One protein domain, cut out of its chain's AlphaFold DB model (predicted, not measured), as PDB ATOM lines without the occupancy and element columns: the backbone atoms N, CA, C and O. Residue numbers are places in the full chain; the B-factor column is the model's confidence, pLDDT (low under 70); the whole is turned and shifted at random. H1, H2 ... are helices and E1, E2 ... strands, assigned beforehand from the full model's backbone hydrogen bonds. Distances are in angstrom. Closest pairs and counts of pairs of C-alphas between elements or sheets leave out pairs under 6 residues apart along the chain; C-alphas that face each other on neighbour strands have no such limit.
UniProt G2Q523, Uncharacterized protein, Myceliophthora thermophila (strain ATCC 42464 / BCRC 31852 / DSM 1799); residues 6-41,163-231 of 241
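This is residues 6 to 41 and 163 to 231 of the 241 residues of an uncharacterized protein of Myceliophthora thermophila (strain ATCC 42464 / BCRC 31852 / DSM 1799) (UniProt G2Q523). A small twisted sheet of four short strands stands between two ends of the domain, with the short helix H4 packed on one of its faces; H1 and H2 lie towards one end, while H3 and a large loop, whose residues 202 to 210 stick out, lie towards the other. The sheet is slight, and long stretches with no named element, residues 172 to 185 and 195 to 217, link E3, H3 and H4. The printed part has 105 residues, with four named helices and four named strands in the order E1 E2 H1 H2 E3 H3 H4 E4; the mixed sheet runs E3 E1 E2 E4. The class is mixed, helices and strands, with under half of the residues in named elements. The whole is only just compact, close to loose, with a radius of gyration of the C-alphas of 15.3 A and spans of 50 by 35 by 21 A.

E1, residues 6 to 9, begins at C-alpha 6 at (-11.744, -13.907, -4.956) and is 10.3 A long from first to last C-alpha. E2 is residues 14 to 16, H1 residues 22 to 27, and H2 residues 31 to 38, 10.4 A long. After the cut come E3, residues 168 to 171, 9.8 A long, and H3, residues 186 to 194, 12.5 A long, with C-alpha 186 at (-24.078, -31.764, -14.941). H4 is residues 218 to 222, and E4, residues 228 to 230, ends at C-alpha 230 at (-18.381, -12.097, 5.052).

E1 and E2 are a hairpin, antiparallel at 161 degrees, with N 9 and O 14 2.8 A apart, within hydrogen-bond range. E3 and E1 are antiparallel at 146 degrees, with N 6 and O 170 at 2.8 A. E2 and E4 are parallel at 40 degrees, with N 230 and O 15 at 3.2 A. H4 is on the sheet at a height of 6.9 A, only just over E1, on which 3 of its C-alphas fall; the closest C-alphas of E2 and H4, those of Ala 15 and Thr 222, are 5.3 A apart. H2 is only just on the sheet, with 5 pairs of C-alphas within 10 A, and only grazes it with residues 33 to 37. H1 is only just not on the sheet, with 4 such pairs. H1 and H2 are close but not clearly touching, about perpendicular at 83 degrees, the closest C-alphas being those of Met 25 and Ala 31, 5.8 A apart. H3 is not on the sheet and is apart from H4. E3, H3 H4 and E4 form a split strand-helix-strand unit, two strands running the same way with helices between them in the chain and E1 E2 between them in the sheet; its crossover is right-handed. Every O i to N i+4 pair is within hydrogen-bond range in H1, H2 and H3; H4 has 0 of 1, but 2 of 2 O i to N i+3 pairs.

The two C-alphas farthest apart, those of Pro 41 and Asp 208, are 53.2 A apart. Residues 42 to 162 are not printed, and C-alphas 41 and 163 are 10.4 A apart across the cut. The links E3 to H3 and H3 to H4 are long; in the latter, residues 196 to 197 pair antiparallel with residues 214 to 215. The mean pLDDT of the printed part is 80.2, with residues 197 to 213 and 230 to 231 under 70.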
ATOM      1  N   GLN A   6     -10.811 -13.926  -6.060       90.56
ATOM      2  CA  GLN A   6     -11.744 -13.907  -4.956       90.56
ATOM      3  C   GLN A   6     -12.112 -15.336  -4.587       90.56
ATOM      4  O   GLN A   6     -12.347 -16.188  -5.447       90.56
ATOM      5  N   LEU A   7     -12.131 -15.616  -3.288       91.25
ATOM      6  CA  LEU A   7     -12.534 -16.924  -2.794       91.25
ATOM      7  C   LEU A   7     -14.038 -16.941  -2.545       91.25
ATOM      8  O   LEU A   7     -14.591 -16.029  -1.923       91.25
ATOM      9  N   ALA A   8     -14.677 -18.011  -2.998       92.06
ATOM     10  CA  ALA A   8     -16.090 -18.261  -2.776       92.06
ATOM     11  C   ALA A   8     -16.325 -19.718  -2.378       92.06
ATOM     12  O   ALA A   8     -15.608 -20.623  -2.804       92.06
ATOM     13  N   ALA A   9     -17.380 -19.938  -1.600       93.50
ATOM     14  CA  ALA A   9     -18.007 -21.230  -1.371       93.50
ATOM     15  C   ALA A   9     -19.414 -21.190  -2.004       93.50
ATOM     16  O   ALA A   9     -20.393 -20.890  -1.311       93.50
ATOM     17  N   PRO A  10     -19.543 -21.457  -3.323       90.69
ATOM     18  CA  PRO A  10     -20.782 -21.258  -4.080       90.69
ATOM     19  C   PRO A  10     -21.981 -22.005  -3.494       90.69
ATOM     20  O   PRO A  10     -23.071 -21.450  -3.380       90.69
ATOM     21  N   ARG A  11     -21.765 -23.248  -3.041       89.06
ATOM     22  CA  ARG A  11     -22.801 -24.099  -2.430       89.06
ATOM     23  C   ARG A  11     -23.318 -23.539  -1.105       89.06
ATOM     24  O   ARG A  11     -24.503 -23.653  -0.813       89.06
ATOM     25  N   ALA A  12     -22.441 -22.896  -0.339       88.81
ATOM     26  CA  ALA A  12     -22.793 -22.226   0.908       88.81
ATOM     27  C   ALA A  12     -23.321 -20.797   0.687       88.81
ATOM     28  O   ALA A  12     -23.729 -20.155   1.652       88.81
ATOM     29  N   LYS A  13     -23.315 -20.292  -0.560       89.12
ATOM     30  CA  LYS A  13     -23.610 -18.891  -0.910       89.12
ATOM     31  C   LYS A  13     -22.798 -17.911  -0.060       89.12
ATOM     32  O   LYS A  13     -23.345 -16.961   0.498       89.12
ATOM     33  N   MET A  14     -21.504 -18.189   0.085       90.19
ATOM     34  CA  MET A  14     -20.567 -17.341   0.821       90.19
ATOM     35  C   MET A  14     -19.408 -16.934  -0.079       90.19
ATOM     36  O   MET A  14     -18.929 -17.724  -0.890       90.19
ATOM     37  N   ALA A  15     -18.936 -15.705   0.091       91.06
ATOM     38  CA  ALA A  15     -17.764 -15.182  -0.590       91.06
ATOM     39  C   ALA A  15     -17.043 -14.195   0.324       91.06
ATOM     40  O   ALA A  15     -17.659 -13.569   1.195       91.06
ATOM     41  N   LEU A  16     -15.734 -14.066   0.115       88.56
ATOM     42  CA  LEU A  16     -14.997 -12.934   0.663       88.56
ATOM     43  C   LEU A  16     -15.481 -11.651  -0.010       88.56
ATOM     44  O   LEU A  16     -15.911 -11.658  -1.158       88.56
ATOM     45  N   ASP A  17     -15.441 -10.546   0.707       82.56
ATOM     46  CA  ASP A  17     -15.868  -9.226   0.257       82.56
ATOM     47  C   ASP A  17     -14.810  -8.474  -0.567       82.56
ATOM     48  O   ASP A  17     -15.192  -7.552  -1.290       82.56
ATOM     49  N   TRP A  18     -13.542  -8.902  -0.533       78.25
ATOM     50  CA  TRP A  18     -12.426  -8.363  -1.327       78.25
ATOM     51  C   TRP A  18     -11.796  -9.407  -2.266       78.25
ATOM     52  O   TRP A  18     -11.848 -10.615  -2.013       78.25
ATOM     53  N   GLY A  19     -11.143  -8.920  -3.325       80.88
ATOM     54  CA  GLY A  19     -10.226  -9.686  -4.168       80.88
ATOM     55  C   GLY A  19      -8.772  -9.291  -3.893       80.88
ATOM     56  O   GLY A  19      -8.482  -8.119  -3.668       80.88
ATOM     57  N   TYR A  20      -7.864 -10.261  -3.912       82.12
ATOM     58  CA  TYR A  20      -6.423 -10.047  -3.737       82.12
ATOM     59  C   TYR A  20      -5.647 -10.810  -4.801       82.12
ATOM     60  O   TYR A  20      -6.157 -11.751  -5.415       82.12
ATOM     61  N   THR A  21      -4.377 -10.467  -4.985       88.12
ATOM     62  CA  THR A  21      -3.468 -11.393  -5.658       88.12
ATOM     63  C   THR A  21      -3.276 -12.643  -4.794       88.12
ATOM     64  O   THR A  21      -3.381 -12.611  -3.566       88.12
ATOM     65  N   LEU A  22      -2.979 -13.781  -5.425       83.81
ATOM     66  CA  LEU A  22      -2.783 -15.041  -4.698       83.81
ATOM     67  C   LEU A  22      -1.679 -14.936  -3.628       83.81
ATOM     68  O   LEU A  22      -1.793 -15.532  -2.560       83.81
ATOM     69  N   GLY A  23      -0.625 -14.162  -3.910       84.31
ATOM     70  CA  GLY A  23       0.460 -13.913  -2.964       84.31
ATOM     71  C   GLY A  23      -0.025 -13.177  -1.715       84.31
ATOM     72  O   GLY A  23       0.199 -13.653  -0.604       84.31
ATOM     73  N   GLU A  24      -0.763 -12.084  -1.898       85.81
ATOM     74  CA  GLU A  24      -1.333 -11.302  -0.795       85.81
ATOM     75  C   GLU A  24      -2.277 -12.146   0.067       85.81
ATOM     76  O   GLU A  24      -2.207 -12.067   1.292       85.81
ATOM     77  N   MET A  25      -3.103 -13.001  -0.556       82.81
ATOM     78  CA  MET A  25      -4.027 -13.930   0.119       82.81
ATOM     79  C   MET A  25      -3.333 -14.927   1.056       82.81
ATOM     80  O   MET A  25      -3.902 -15.338   2.069       82.81
ATOM     81  N   LEU A  26      -2.127 -15.365   0.693       83.06
ATOM     82  CA  LEU A  26      -1.428 -16.445   1.387       83.06
ATOM     83  C   LEU A  26      -0.334 -15.941   2.333       83.06
ATOM     84  O   LEU A  26      -0.080 -16.595   3.346       83.06
ATOM     85  N   PHE A  27       0.307 -14.809   2.033       83.00
ATOM     86  CA  PHE A  27       1.553 -14.412   2.698       83.00
ATOM     87  C   PHE A  27       1.481 -13.085   3.467       83.00
ATOM     88  O   PHE A  27       2.182 -12.950   4.468       83.00
ATOM     89  N   ASP A  28       0.581 -12.160   3.125       79.19
ATOM     90  CA  ASP A  28       0.563 -10.810   3.721       79.19
ATOM     91  C   ASP A  28      -0.337 -10.700   4.966       79.19
ATOM     92  O   ASP A  28      -0.953  -9.675   5.251       79.19
ATOM     93  N   GLY A  29      -0.459 -11.792   5.726       72.69
ATOM     94  CA  GLY A  29      -1.264 -11.846   6.953       72.69
ATOM     95  C   GLY A  29      -2.781 -11.928   6.733       72.69
ATOM     96  O   GLY A  29      -3.510 -12.254   7.670       72.69
ATOM     97  N   SER A  30      -3.263 -11.741   5.502       74.44
ATOM     98  CA  SER A  30      -4.670 -11.952   5.118       74.44
ATOM     99  C   SER A  30      -5.113 -13.421   5.261       74.44
ATOM    100  O   SER A  30      -6.292 -13.705   5.492       74.44
ATOM    101  N   ALA A  31      -4.152 -14.355   5.266       83.00
ATOM    102  CA  ALA A  31      -4.367 -15.765   5.574       83.00
ATOM    103  C   ALA A  31      -5.035 -15.985   6.944       83.00
ATOM    104  O   ALA A  31      -5.682 -17.011   7.145       83.00
ATOM    105  N   ARG A  32      -4.955 -15.019   7.877       84.75
ATOM    106  CA  ARG A  32      -5.681 -15.070   9.158       84.75
ATOM    107  C   ARG A  32      -7.187 -15.257   8.955       84.75
ATOM    108  O   ARG A  32      -7.793 -16.044   9.678       84.75
ATOM    109  N   THR A  33      -7.773 -14.595   7.959       85.50
ATOM    110  CA  THR A  33      -9.196 -14.749   7.627       85.50
ATOM    111  C   THR A  33      -9.488 -16.137   7.056       85.50
ATOM    112  O   THR A  33     -10.527 -16.723   7.339       85.50
ATOM    113  N   LEU A  34      -8.558 -16.725   6.299       86.94
ATOM    114  CA  LEU A  34      -8.717 -18.098   5.810       86.94
ATOM    115  C   LEU A  34      -8.669 -19.105   6.954       86.94
ATOM    116  O   LEU A  34      -9.484 -20.021   7.001       86.94
ATOM    117  N   VAL A  35      -7.764 -18.913   7.914       88.88
ATOM    118  CA  VAL A  35      -7.704 -19.761   9.108       88.88
ATOM    119  C   VAL A  35      -9.027 -19.706   9.864       88.88
ATOM    120  O   VAL A  35      -9.533 -20.757  10.242       88.88
ATOM    121  N   THR A  36      -9.633 -18.525  10.037       89.00
ATOM    122  CA  THR A  36     -10.920 -18.448  10.738       89.00
ATOM    123  C   THR A  36     -12.047 -19.137   9.976       89.00
ATOM    124  O   THR A  36     -12.878 -19.804  10.582       89.00
ATOM    125  N   LEU A  37     -12.065 -19.056   8.648       89.44
ATOM    126  CA  LEU A  37     -13.096 -19.708   7.840       89.44
ATOM    127  C   LEU A  37     -12.934 -21.231   7.757       89.44
ATOM    128  O   LEU A  37     -13.940 -21.936   7.667       89.44
ATOM    129  N   LEU A  38     -11.701 -21.741   7.789       90.62
ATOM    130  CA  LEU A  38     -11.395 -23.142   7.471       90.62
ATOM    131  C   LEU A  38     -11.063 -24.010   8.684       90.62
ATOM    132  O   LEU A  38     -11.291 -25.218   8.641       90.62
ATOM    133  N   ALA A  39     -10.511 -23.437   9.752       91.94
ATOM    134  CA  ALA A  39     -10.114 -24.217  10.918       91.94
ATOM    135  C   ALA A  39     -11.347 -24.724  11.672       91.94
ATOM    136  O   ALA A  39     -12.217 -23.941  12.036       91.94
ATOM    137  N   VAL A  40     -11.402 -26.026  11.953       90.44
ATOM    138  CA  VAL A  40     -12.458 -26.628  12.777       90.44
ATOM    139  C   VAL A  40     -11.896 -26.930  14.162       90.44
ATOM    140  O   VAL A  40     -10.972 -27.742  14.270       90.44
ATOM    141  N   PRO A  41     -12.439 -26.323  15.232       86.75
ATOM    142  CA  PRO A  41     -12.069 -26.679  16.593       86.75
ATOM    143  C   PRO A  41     -12.436 -28.133  16.891       86.75
ATOM    144  O   PRO A  41     -13.608 -28.507  16.927       86.75
ATOM    145  N   ALA A 163     -15.544 -24.976   6.458       91.31
ATOM    146  CA  ALA A 163     -15.003 -26.314   6.574       91.31
ATOM    147  C   ALA A 163     -15.945 -27.344   5.940       91.31
ATOM    148  O   ALA A 163     -17.160 -27.328   6.142       91.31
ATOM    149  N   GLY A 164     -15.367 -28.237   5.135       88.94
ATOM    150  CA  GLY A 164     -16.120 -29.234   4.375       88.94
ATOM    151  C   GLY A 164     -16.922 -28.671   3.196       88.94
ATOM    152  O   GLY A 164     -17.610 -29.441   2.535       88.94
ATOM    153  N   GLN A 165     -16.836 -27.366   2.910       91.94
ATOM    154  CA  GLN A 165     -17.458 -26.765   1.731       91.94
ATOM    155  C   GLN A 165     -16.519 -26.818   0.523       91.94
ATOM    156  O   GLN A 165     -15.295 -26.756   0.655       91.94
ATOM    157  N   ASN A 166     -17.097 -26.882  -0.676       91.75
ATOM    158  CA  ASN A 166     -16.350 -26.730  -1.921       91.75
ATOM    159  C   ASN A 166     -15.982 -25.256  -2.114       91.75
ATOM    160  O   ASN A 166     -16.838 -24.428  -2.434       91.75
ATOM    161  N   ILE A 167     -14.706 -24.944  -1.904       91.75
ATOM    162  CA  ILE A 167     -14.164 -23.592  -2.035       91.75
ATOM    163  C   ILE A 167     -13.474 -23.470  -3.386       91.75
ATOM    164  O   ILE A 167     -12.721 -24.355  -3.792       91.75
ATOM    165  N   VAL A 168     -13.720 -22.359  -4.067       91.88
ATOM    166  CA  VAL A 168     -13.138 -22.044  -5.370       91.88
ATOM    167  C   VAL A 168     -12.436 -20.698  -5.337       91.88
ATOM    168  O   VAL A 168     -12.845 -19.780  -4.627       91.88
ATOM    169  N   CYS A 169     -11.371 -20.599  -6.126       90.44
ATOM    170  CA  CYS A 169     -10.643 -19.368  -6.387       90.44
ATOM    171  C   CYS A 169     -11.083 -18.854  -7.756       90.44
ATOM    172  O   CYS A 169     -10.902 -19.544  -8.758       90.44
ATOM    173  N   VAL A 170     -11.725 -17.690  -7.780       90.00
ATOM    174  CA  VAL A 170     -12.404 -17.163  -8.961       90.00
ATOM    175  C   VAL A 170     -11.724 -15.874  -9.393       90.00
ATOM    176  O   VAL A 170     -11.589 -14.955  -8.590       90.00
ATOM    177  N   GLY A 171     -11.269 -15.827 -10.643       86.94
ATOM    178  CA  GLY A 171     -10.772 -14.605 -11.276       86.94
ATOM    179  C   GLY A 171     -11.867 -13.897 -12.073       86.94
ATOM    180  O   GLY A 171     -12.922 -14.471 -12.344       86.94
ATOM    181  N   GLU A 172     -11.594 -12.665 -12.485       79.06
ATOM    182  CA  GLU A 172     -12.507 -11.853 -13.306       79.06
ATOM    183  C   GLU A 172     -12.688 -12.428 -14.728       79.06
ATOM    184  O   GLU A 172     -13.752 -12.298 -15.324       79.06
ATOM    185  N   ASP A 173     -11.692 -13.160 -15.240       82.00
ATOM    186  CA  ASP A 173     -11.673 -13.704 -16.610       82.00
ATOM    187  C   ASP A 173     -12.367 -15.074 -16.769       82.00
ATOM    188  O   ASP A 173     -12.181 -15.760 -17.783       82.00
ATOM    189  N   VAL A 174     -13.125 -15.532 -15.766       84.81
ATOM    190  CA  VAL A 174     -13.755 -16.860 -15.809       84.81
ATOM    191  C   VAL A 174     -14.872 -16.896 -16.848       84.81
ATOM    192  O   VAL A 174     -15.809 -16.096 -16.826       84.81
ATOM    193  N   LYS A 175     -14.789 -17.876 -17.751       85.50
ATOM    194  CA  LYS A 175     -15.747 -18.037 -18.846       85.50
ATOM    195  C   LYS A 175     -17.029 -18.741 -18.381       85.50
ATOM    196  O   LYS A 175     -17.002 -19.526 -17.432       85.50
ATOM    197  N   PRO A 176     -18.162 -18.518 -19.067       82.38
ATOM    198  CA  PRO A 176     -19.378 -19.295 -18.833       82.38
ATOM    199  C   PRO A 176     -19.116 -20.793 -19.049       82.38
ATOM    200  O   PRO A 176     -18.451 -21.170 -20.014       82.38
ATOM    201  N   GLY A 177     -19.630 -21.637 -18.152       81.56
ATOM    202  CA  GLY A 177     -19.424 -23.091 -18.202       81.56
ATOM    203  C   GLY A 177     -18.082 -23.586 -17.645       81.56
ATOM    204  O   GLY A 177     -17.881 -24.794 -17.558       81.56
ATOM    205  N   ASP A 178     -17.182 -22.691 -17.228       86.69
ATOM    206  CA  ASP A 178     -15.879 -23.045 -16.649       86.69
ATOM    207  C   ASP A 178     -16.000 -23.353 -15.144       86.69
ATOM    208  O   ASP A 178     -15.542 -22.611 -14.272       86.69
ATOM    209  N   PHE A 179     -16.714 -24.437 -14.829       87.50
ATOM    210  CA  PHE A 179     -16.920 -24.905 -13.460       87.50
ATOM    211  C   PHE A 179     -15.946 -26.042 -13.124       87.50
ATOM    212  O   PHE A 179     -15.830 -26.999 -13.894       87.50
ATOM    213  N   PRO A 180     -15.265 -26.002 -11.964       88.31
ATOM    214  CA  PRO A 180     -14.373 -27.082 -11.574       88.31
ATOM    215  C   PRO A 180     -15.150 -28.391 -11.349       88.31
ATOM    216  O   PRO A 180     -16.280 -28.374 -10.844       88.31
ATOM    217  N   PRO A 181     -14.549 -29.546 -11.690       86.50
ATOM    218  CA  PRO A 181     -15.220 -30.834 -11.586       86.50
ATOM    219  C   PRO A 181     -15.600 -31.135 -10.132       86.50
ATOM    220  O   PRO A 181     -14.805 -30.941  -9.214       86.50
ATOM    221  N   GLY A 182     -16.824 -31.623  -9.924       85.50
ATOM    222  CA  GLY A 182     -17.343 -31.964  -8.597       85.50
ATOM    223  C   GLY A 182     -17.871 -30.781  -7.777       85.50
ATOM    224  O   GLY A 182     -18.322 -30.998  -6.655       85.50
ATOM    225  N   LEU A 183     -17.848 -29.552  -8.310       88.94
ATOM    226  CA  LEU A 183     -18.499 -28.402  -7.672       88.94
ATOM    227  C   LEU A 183     -20.024 -28.423  -7.854       88.94
ATOM    228  O   LEU A 183     -20.765 -28.107  -6.921       88.94
ATOM    229  N   PHE A 184     -20.465 -28.795  -9.053       88.62
ATOM    230  CA  PHE A 184     -21.862 -28.893  -9.462       88.62
ATOM    231  C   PHE A 184     -22.079 -30.191 -10.246       88.62
ATOM    232  O   PHE A 184     -21.142 -30.733 -10.843       88.62
ATOM    233  N   SER A 185     -23.310 -30.692 -10.218       89.38
ATOM    234  CA  SER A 185     -23.771 -31.759 -11.113       89.38
ATOM    235  C   SER A 185     -23.905 -31.249 -12.554       89.38
ATOM    236  O   SER A 185     -23.933 -30.042 -12.786       89.38
ATOM    237  N   ALA A 186     -23.963 -32.156 -13.534       87.62
ATOM    238  CA  ALA A 186     -24.078 -31.764 -14.941       87.62
ATOM    239  C   ALA A 186     -25.379 -30.990 -15.201       87.62
ATOM    240  O   ALA A 186     -25.372 -29.990 -15.912       87.62
ATOM    241  N   GLU A 187     -26.464 -31.402 -14.544       87.75
ATOM    242  CA  GLU A 187     -27.767 -30.751 -14.622       87.75
ATOM    243  C   GLU A 187     -27.711 -29.316 -14.072       87.75
ATOM    244  O   GLU A 187     -28.200 -28.383 -14.703       87.75
ATOM    245  N   GLU A 188     -27.047 -29.114 -12.928       87.94
ATOM    246  CA  GLU A 188     -26.864 -27.781 -12.337       87.94
ATOM    247  C   GLU A 188     -25.975 -26.879 -13.203       87.94
ATOM    248  O   GLU A 188     -26.215 -25.675 -13.283       87.94
ATOM    249  N   VAL A 189     -24.945 -27.435 -13.851       85.69
ATOM    250  CA  VAL A 189     -24.102 -26.676 -14.786       85.69
ATOM    251  C   VAL A 189     -24.924 -26.204 -15.981       85.69
ATOM    252  O   VAL A 189     -24.830 -25.031 -16.336       85.69
ATOM    253  N   ASP A 190     -25.769 -27.064 -16.555       85.75
ATOM    254  CA  ASP A 190     -26.642 -26.700 -17.674       85.75
ATOM    255  C   ASP A 190     -27.643 -25.600 -17.283       85.75
ATOM    256  O   ASP A 190     -27.826 -24.637 -18.033       85.75
ATOM    257  N   GLU A 191     -28.247 -25.690 -16.092       86.56
ATOM    258  CA  GLU A 191     -29.126 -24.645 -15.550       86.56
ATOM    259  C   GLU A 191     -28.385 -23.315 -15.354       86.56
ATOM    260  O   GLU A 191     -28.888 -22.252 -15.726       86.56
ATOM    261  N   LEU A 192     -27.171 -23.355 -14.797       84.06
ATOM    262  CA  LEU A 192     -26.343 -22.166 -14.601       84.06
ATOM    263  C   LEU A 192     -25.895 -21.562 -15.935       84.06
ATOM    264  O   LEU A 192     -25.874 -20.344 -16.059       84.06
ATOM    265  N   CYS A 193     -25.592 -22.377 -16.945       80.19
ATOM    266  CA  CYS A 193     -25.245 -21.903 -18.284       80.19
ATOM    267  C   CYS A 193     -26.423 -21.236 -19.007       80.19
ATOM    268  O   CYS A 193     -26.207 -20.328 -19.808       80.19
ATOM    269  N   GLN A 194     -27.658 -21.668 -18.734       80.88
ATOM    270  CA  GLN A 194     -28.873 -21.043 -19.270       80.88
ATOM    271  C   GLN A 194     -29.271 -19.775 -18.508       80.88
ATOM    272  O   GLN A 194     -30.035 -18.954 -19.022       80.88
ATOM    273  N   ARG A 195     -28.768 -19.602 -17.284       82.19
ATOM    274  CA  ARG A 195     -29.043 -18.428 -16.466       82.19
ATOM    275  C   ARG A 195     -28.322 -17.208 -17.035       82.19
ATOM    276  O   ARG A 195     -27.117 -17.221 -17.276       82.19
ATOM    277  N   THR A 196     -29.063 -16.119 -17.172       74.94
ATOM    278  CA  THR A 196     -28.513 -14.793 -17.445       74.94
ATOM    279  C   THR A 196     -28.691 -13.899 -16.229       74.94
ATOM    280  O   THR A 196     -29.622 -14.082 -15.438       74.94
ATOM    281  N   THR A 197     -27.782 -12.947 -16.055       66.75
ATOM    282  CA  THR A 197     -27.818 -11.997 -14.940       66.75
ATOM    283  C   THR A 197     -27.949 -10.573 -15.447       66.75
ATOM    284  O   THR A 197     -27.168 -10.141 -16.288       66.75
ATOM    285  N   ASP A 198     -28.891  -9.835 -14.857       64.06
ATOM    286  CA  ASP A 198     -29.100  -8.397 -15.081       64.06
ATOM    287  C   ASP A 198     -28.199  -7.541 -14.170       64.06
ATOM    288  O   ASP A 198     -28.517  -6.394 -13.865       64.06
ATOM    289  N   ILE A 199     -27.113  -8.120 -13.641       59.88
ATOM    290  CA  ILE A 199     -26.240  -7.428 -12.688       59.88
ATOM    291  C   ILE A 199     -25.447  -6.373 -13.472       59.88
ATOM    292  O   ILE A 199     -24.705  -6.754 -14.381       59.88
ATOM    293  N   PRO A 200     -25.589  -5.075 -13.146       53.59
ATOM    294  CA  PRO A 200     -24.833  -4.029 -13.814       53.59
ATOM    295  C   PRO A 200     -23.346  -4.216 -13.498       53.59
ATOM    296  O   PRO A 200     -22.957  -4.349 -12.336       53.59
ATOM    297  N   TYR A 201     -22.517  -4.263 -14.539       56.66
ATOM    298  CA  TYR A 201     -21.091  -3.986 -14.387       56.66
ATOM    299  C   TYR A 201     -20.934  -2.513 -13.970       56.66
ATOM    300  O   TYR A 201     -21.723  -1.676 -14.400       56.66
ATOM    301  N   ASP A 202     -19.947  -2.226 -13.122       53.16
ATOM    302  CA  ASP A 202     -19.656  -0.903 -12.545       53.16
ATOM    303  C   ASP A 202     -19.592   0.221 -13.620       53.16
ATOM    304  O   ASP A 202     -18.735   0.209 -14.504       53.16
ATOM    305  N   ASP A 203     -20.570   1.130 -13.554       50.53
ATOM    306  CA  ASP A 203     -20.659   2.580 -13.851       50.53
ATOM    307  C   ASP A 203     -19.852   3.328 -14.950       50.53
ATOM    308  O   ASP A 203     -19.972   4.550 -15.025       50.53
ATOM    309  N   ASP A 204     -19.124   2.697 -15.879       55.16
ATOM    310  CA  ASP A 204     -18.406   3.450 -16.944       55.16
ATOM    311  C   ASP A 204     -19.104   3.498 -18.325       55.16
ATOM    312  O   ASP A 204     -18.543   4.021 -19.294       55.16
ATOM    313  N   TYR A 205     -20.335   2.985 -18.453       54.31
ATOM    314  CA  TYR A 205     -21.081   2.999 -19.721       54.31
ATOM    315  C   TYR A 205     -22.307   3.925 -19.676       54.31
ATOM    316  O   TYR A 205     -23.091   3.843 -18.735       54.31
ATOM    317  N   PRO A 206     -22.512   4.792 -20.689       55.97
ATOM    318  CA  PRO A 206     -23.662   5.694 -20.734       55.97
ATOM    319  C   PRO A 206     -24.992   4.921 -20.735       55.97
ATOM    320  O   PRO A 206     -25.127   3.934 -21.460       55.97
ATOM    321  N   ASP A 207     -25.962   5.439 -19.971       57.53
ATOM    322  CA  ASP A 207     -27.309   4.912 -19.648       57.53
ATOM    323  C   ASP A 207     -28.174   4.414 -20.833       57.53
ATOM    324  O   ASP A 207     -29.229   3.811 -20.628       57.53
ATOM    325  N   ASP A 208     -27.756   4.628 -22.081       55.06
ATOM    326  CA  ASP A 208     -28.577   4.413 -23.277       55.06
ATOM    327  C   ASP A 208     -28.359   3.048 -23.966       55.06
ATOM    328  O   ASP A 208     -28.958   2.775 -25.012       55.06
ATOM    329  N   VAL A 209     -27.512   2.168 -23.421       52.16
ATOM    330  CA  VAL A 209     -27.268   0.835 -23.994       52.16
ATOM    331  C   VAL A 209     -28.013  -0.215 -23.175       52.16
ATOM    332  O   VAL A 209     -27.641  -0.511 -22.047       52.16
ATOM    333  N   ALA A 210     -29.056  -0.814 -23.759       51.78
ATOM    334  CA  ALA A 210     -29.696  -2.001 -23.197       51.78
ATOM    335  C   ALA A 210     -28.620  -3.068 -22.931       51.78
ATOM    336  O   ALA A 210     -28.053  -3.617 -23.879       51.78
ATOM    337  N   PHE A 211     -28.306  -3.313 -21.656       54.34
ATOM    338  CA  PHE A 211     -27.285  -4.277 -21.266       54.34
ATOM    339  C   PHE A 211     -27.653  -5.645 -21.854       54.34
ATOM    340  O   PHE A 211     -28.739  -6.159 -21.569       54.34
ATOM    341  N   PRO A 212     -26.806  -6.247 -22.707       56.97
ATOM    342  CA  PRO A 212     -27.058  -7.601 -23.162       56.97
ATOM    343  C   PRO A 212     -27.025  -8.522 -21.942       56.97
ATOM    344  O   PRO A 212     -26.122  -8.419 -21.116       56.97
ATOM    345  N   ALA A 213     -28.008  -9.416 -21.839       64.44
ATOM    346  CA  ALA A 213     -28.086 -10.413 -20.782       64.44
ATOM    347  C   ALA A 213     -26.763 -11.202 -20.728       64.44
ATOM    348  O   ALA A 213     -26.451 -11.970 -21.644       64.44
ATOM    349  N   VAL A 214     -25.944 -10.956 -19.701       70.94
ATOM    350  CA  VAL A 214     -24.606 -11.550 -19.609       70.94
ATOM    351  C   VAL A 214     -24.754 -12.988 -19.102       70.94
ATOM    352  O   VAL A 214     -25.506 -13.215 -18.144       70.94
ATOM    353  N   PRO A 215     -24.076 -13.975 -19.721       79.31
ATOM    354  CA  PRO A 215     -24.136 -15.352 -19.254       79.31
ATOM    355  C   PRO A 215     -23.585 -15.470 -17.833       79.31
ATOM    356  O   PRO A 215     -22.554 -14.877 -17.504       79.31
ATOM    357  N   PHE A 216     -24.249 -16.265 -16.998       82.75
ATOM    358  CA  PHE A 216     -23.830 -16.472 -15.621       82.75
ATOM    359  C   PHE A 216     -22.494 -17.233 -15.559       82.75
ATOM    360  O   PHE A 216     -22.297 -18.262 -16.207       82.75
ATOM    361  N   THR A 217     -21.561 -16.732 -14.752       87.38
ATOM    362  CA  THR A 217     -20.223 -17.321 -14.560       87.38
ATOM    363  C   THR A 217     -19.947 -17.573 -13.086       87.38
ATOM    364  O   THR A 217     -20.644 -17.058 -12.212       87.38
ATOM    365  N   LEU A 218     -18.881 -18.322 -12.790       88.44
ATOM    366  CA  LEU A 218     -18.459 -18.565 -11.413       88.44
ATOM    367  C   LEU A 218     -18.166 -17.259 -10.650       88.44
ATOM    368  O   LEU A 218     -18.401 -17.201  -9.445       88.44
ATOM    369  N   TYR A 219     -17.719 -16.204 -11.348       86.19
ATOM    370  CA  TYR A 219     -17.466 -14.884 -10.759       86.19
ATOM    371  C   TYR A 219     -18.729 -14.282 -10.146       86.19
ATOM    372  O   TYR A 219     -18.671 -13.636  -9.110       86.19
ATOM    373  N   HIS A 220     -19.908 -14.597 -10.685       86.56
ATOM    374  CA  HIS A 220     -21.150 -14.043 -10.163       86.56
ATOM    375  C   HIS A 220     -21.464 -14.512  -8.732       86.56
ATOM    376  O   HIS A 220     -22.134 -13.803  -7.984       86.56
ATOM    377  N   PHE A 221     -20.925 -15.655  -8.289       86.75
ATOM    378  CA  PHE A 221     -21.051 -16.100  -6.897       86.75
ATOM    379  C   PHE A 221     -20.317 -15.210  -5.891       86.75
ATOM    380  O   PHE A 221     -20.485 -15.397  -4.686       86.75
ATOM    381  N   THR A 222     -19.520 -14.246  -6.343       85.88
ATOM    382  CA  THR A 222     -18.860 -13.291  -5.456       85.88
ATOM    383  C   THR A 222     -19.692 -12.029  -5.203       85.88
ATOM    384  O   THR A 222     -19.398 -11.262  -4.276       85.88
ATOM    385  N   PHE A 223     -20.777 -11.823  -5.963       82.56
ATOM    386  CA  PHE A 223     -21.650 -10.666  -5.794       82.56
ATOM    387  C   PHE A 223     -22.562 -10.795  -4.562       82.56
ATOM    388  O   PHE A 223     -23.101 -11.876  -4.303       82.56
ATOM    389  N   PRO A 224     -22.828  -9.687  -3.836       78.06
ATOM    390  CA  PRO A 224     -23.696  -9.691  -2.653       78.06
ATOM    391  C   PRO A 224     -25.134 -10.157  -2.928       78.06
ATOM    392  O   PRO A 224     -25.812 -10.665  -2.043       78.06
ATOM    393  N   SER A 225     -25.619  -9.966  -4.157       78.12
ATOM    394  CA  SER A 225     -26.963 -10.375  -4.581       78.12
ATOM    395  C   SER A 225     -27.124 -11.895  -4.673       78.12
ATOM    396  O   SER A 225     -28.245 -12.402  -4.668       78.12
ATOM    397  N   ILE A 226     -26.012 -12.627  -4.762       79.06
ATOM    398  CA  ILE A 226     -25.972 -14.087  -4.908       79.06
ATOM    399  C   ILE A 226     -25.383 -14.742  -3.656       79.06
ATOM    400  O   ILE A 226     -25.777 -15.854  -3.294       79.06
ATOM    401  N   SER A 227     -24.464 -14.051  -2.988       79.38
ATOM    402  CA  SER A 227     -23.694 -14.549  -1.859       79.38
ATOM    403  C   SER A 227     -23.759 -13.605  -0.664       79.38
ATOM    404  O   SER A 227     -23.673 -12.387  -0.800       79.38
ATOM    405  N   ASN A 228     -23.841 -14.175   0.535       77.38
ATOM    406  CA  ASN A 228     -23.666 -13.426   1.767       77.38
ATOM    407  C   ASN A 228     -22.179 -13.087   1.925       77.38
ATOM    408  O   ASN A 228     -21.351 -13.966   2.186       77.38
ATOM    409  N   LYS A 229     -21.837 -11.804   1.766       73.69
ATOM    410  CA  LYS A 229     -20.470 -11.320   1.971       73.69
ATOM    411  C   LYS A 229     -20.094 -11.392   3.449       73.69
ATOM    412  O   LYS A 229     -20.761 -10.815   4.306       73.69
ATOM    413  N   MET A 230     -18.997 -12.084   3.730       60.28
ATOM    414  CA  MET A 230     -18.381 -12.097   5.052       60.28
ATOM    415  C   MET A 230     -17.521 -10.844   5.187       60.28
ATOM    416  O   MET A 230     -16.434 -10.815   4.624       60.28
ATOM    417  N   ARG A 231     -17.962  -9.829   5.940       59.81
ATOM    418  CA  ARG A 231     -17.030  -8.772   6.364       59.81
ATOM    419  C   ARG A 231     -15.908  -9.422   7.177       59.81
ATOM    420  O   ARG A 231     -16.207 -10.172   8.112       59.81
TER     421      ARG A 231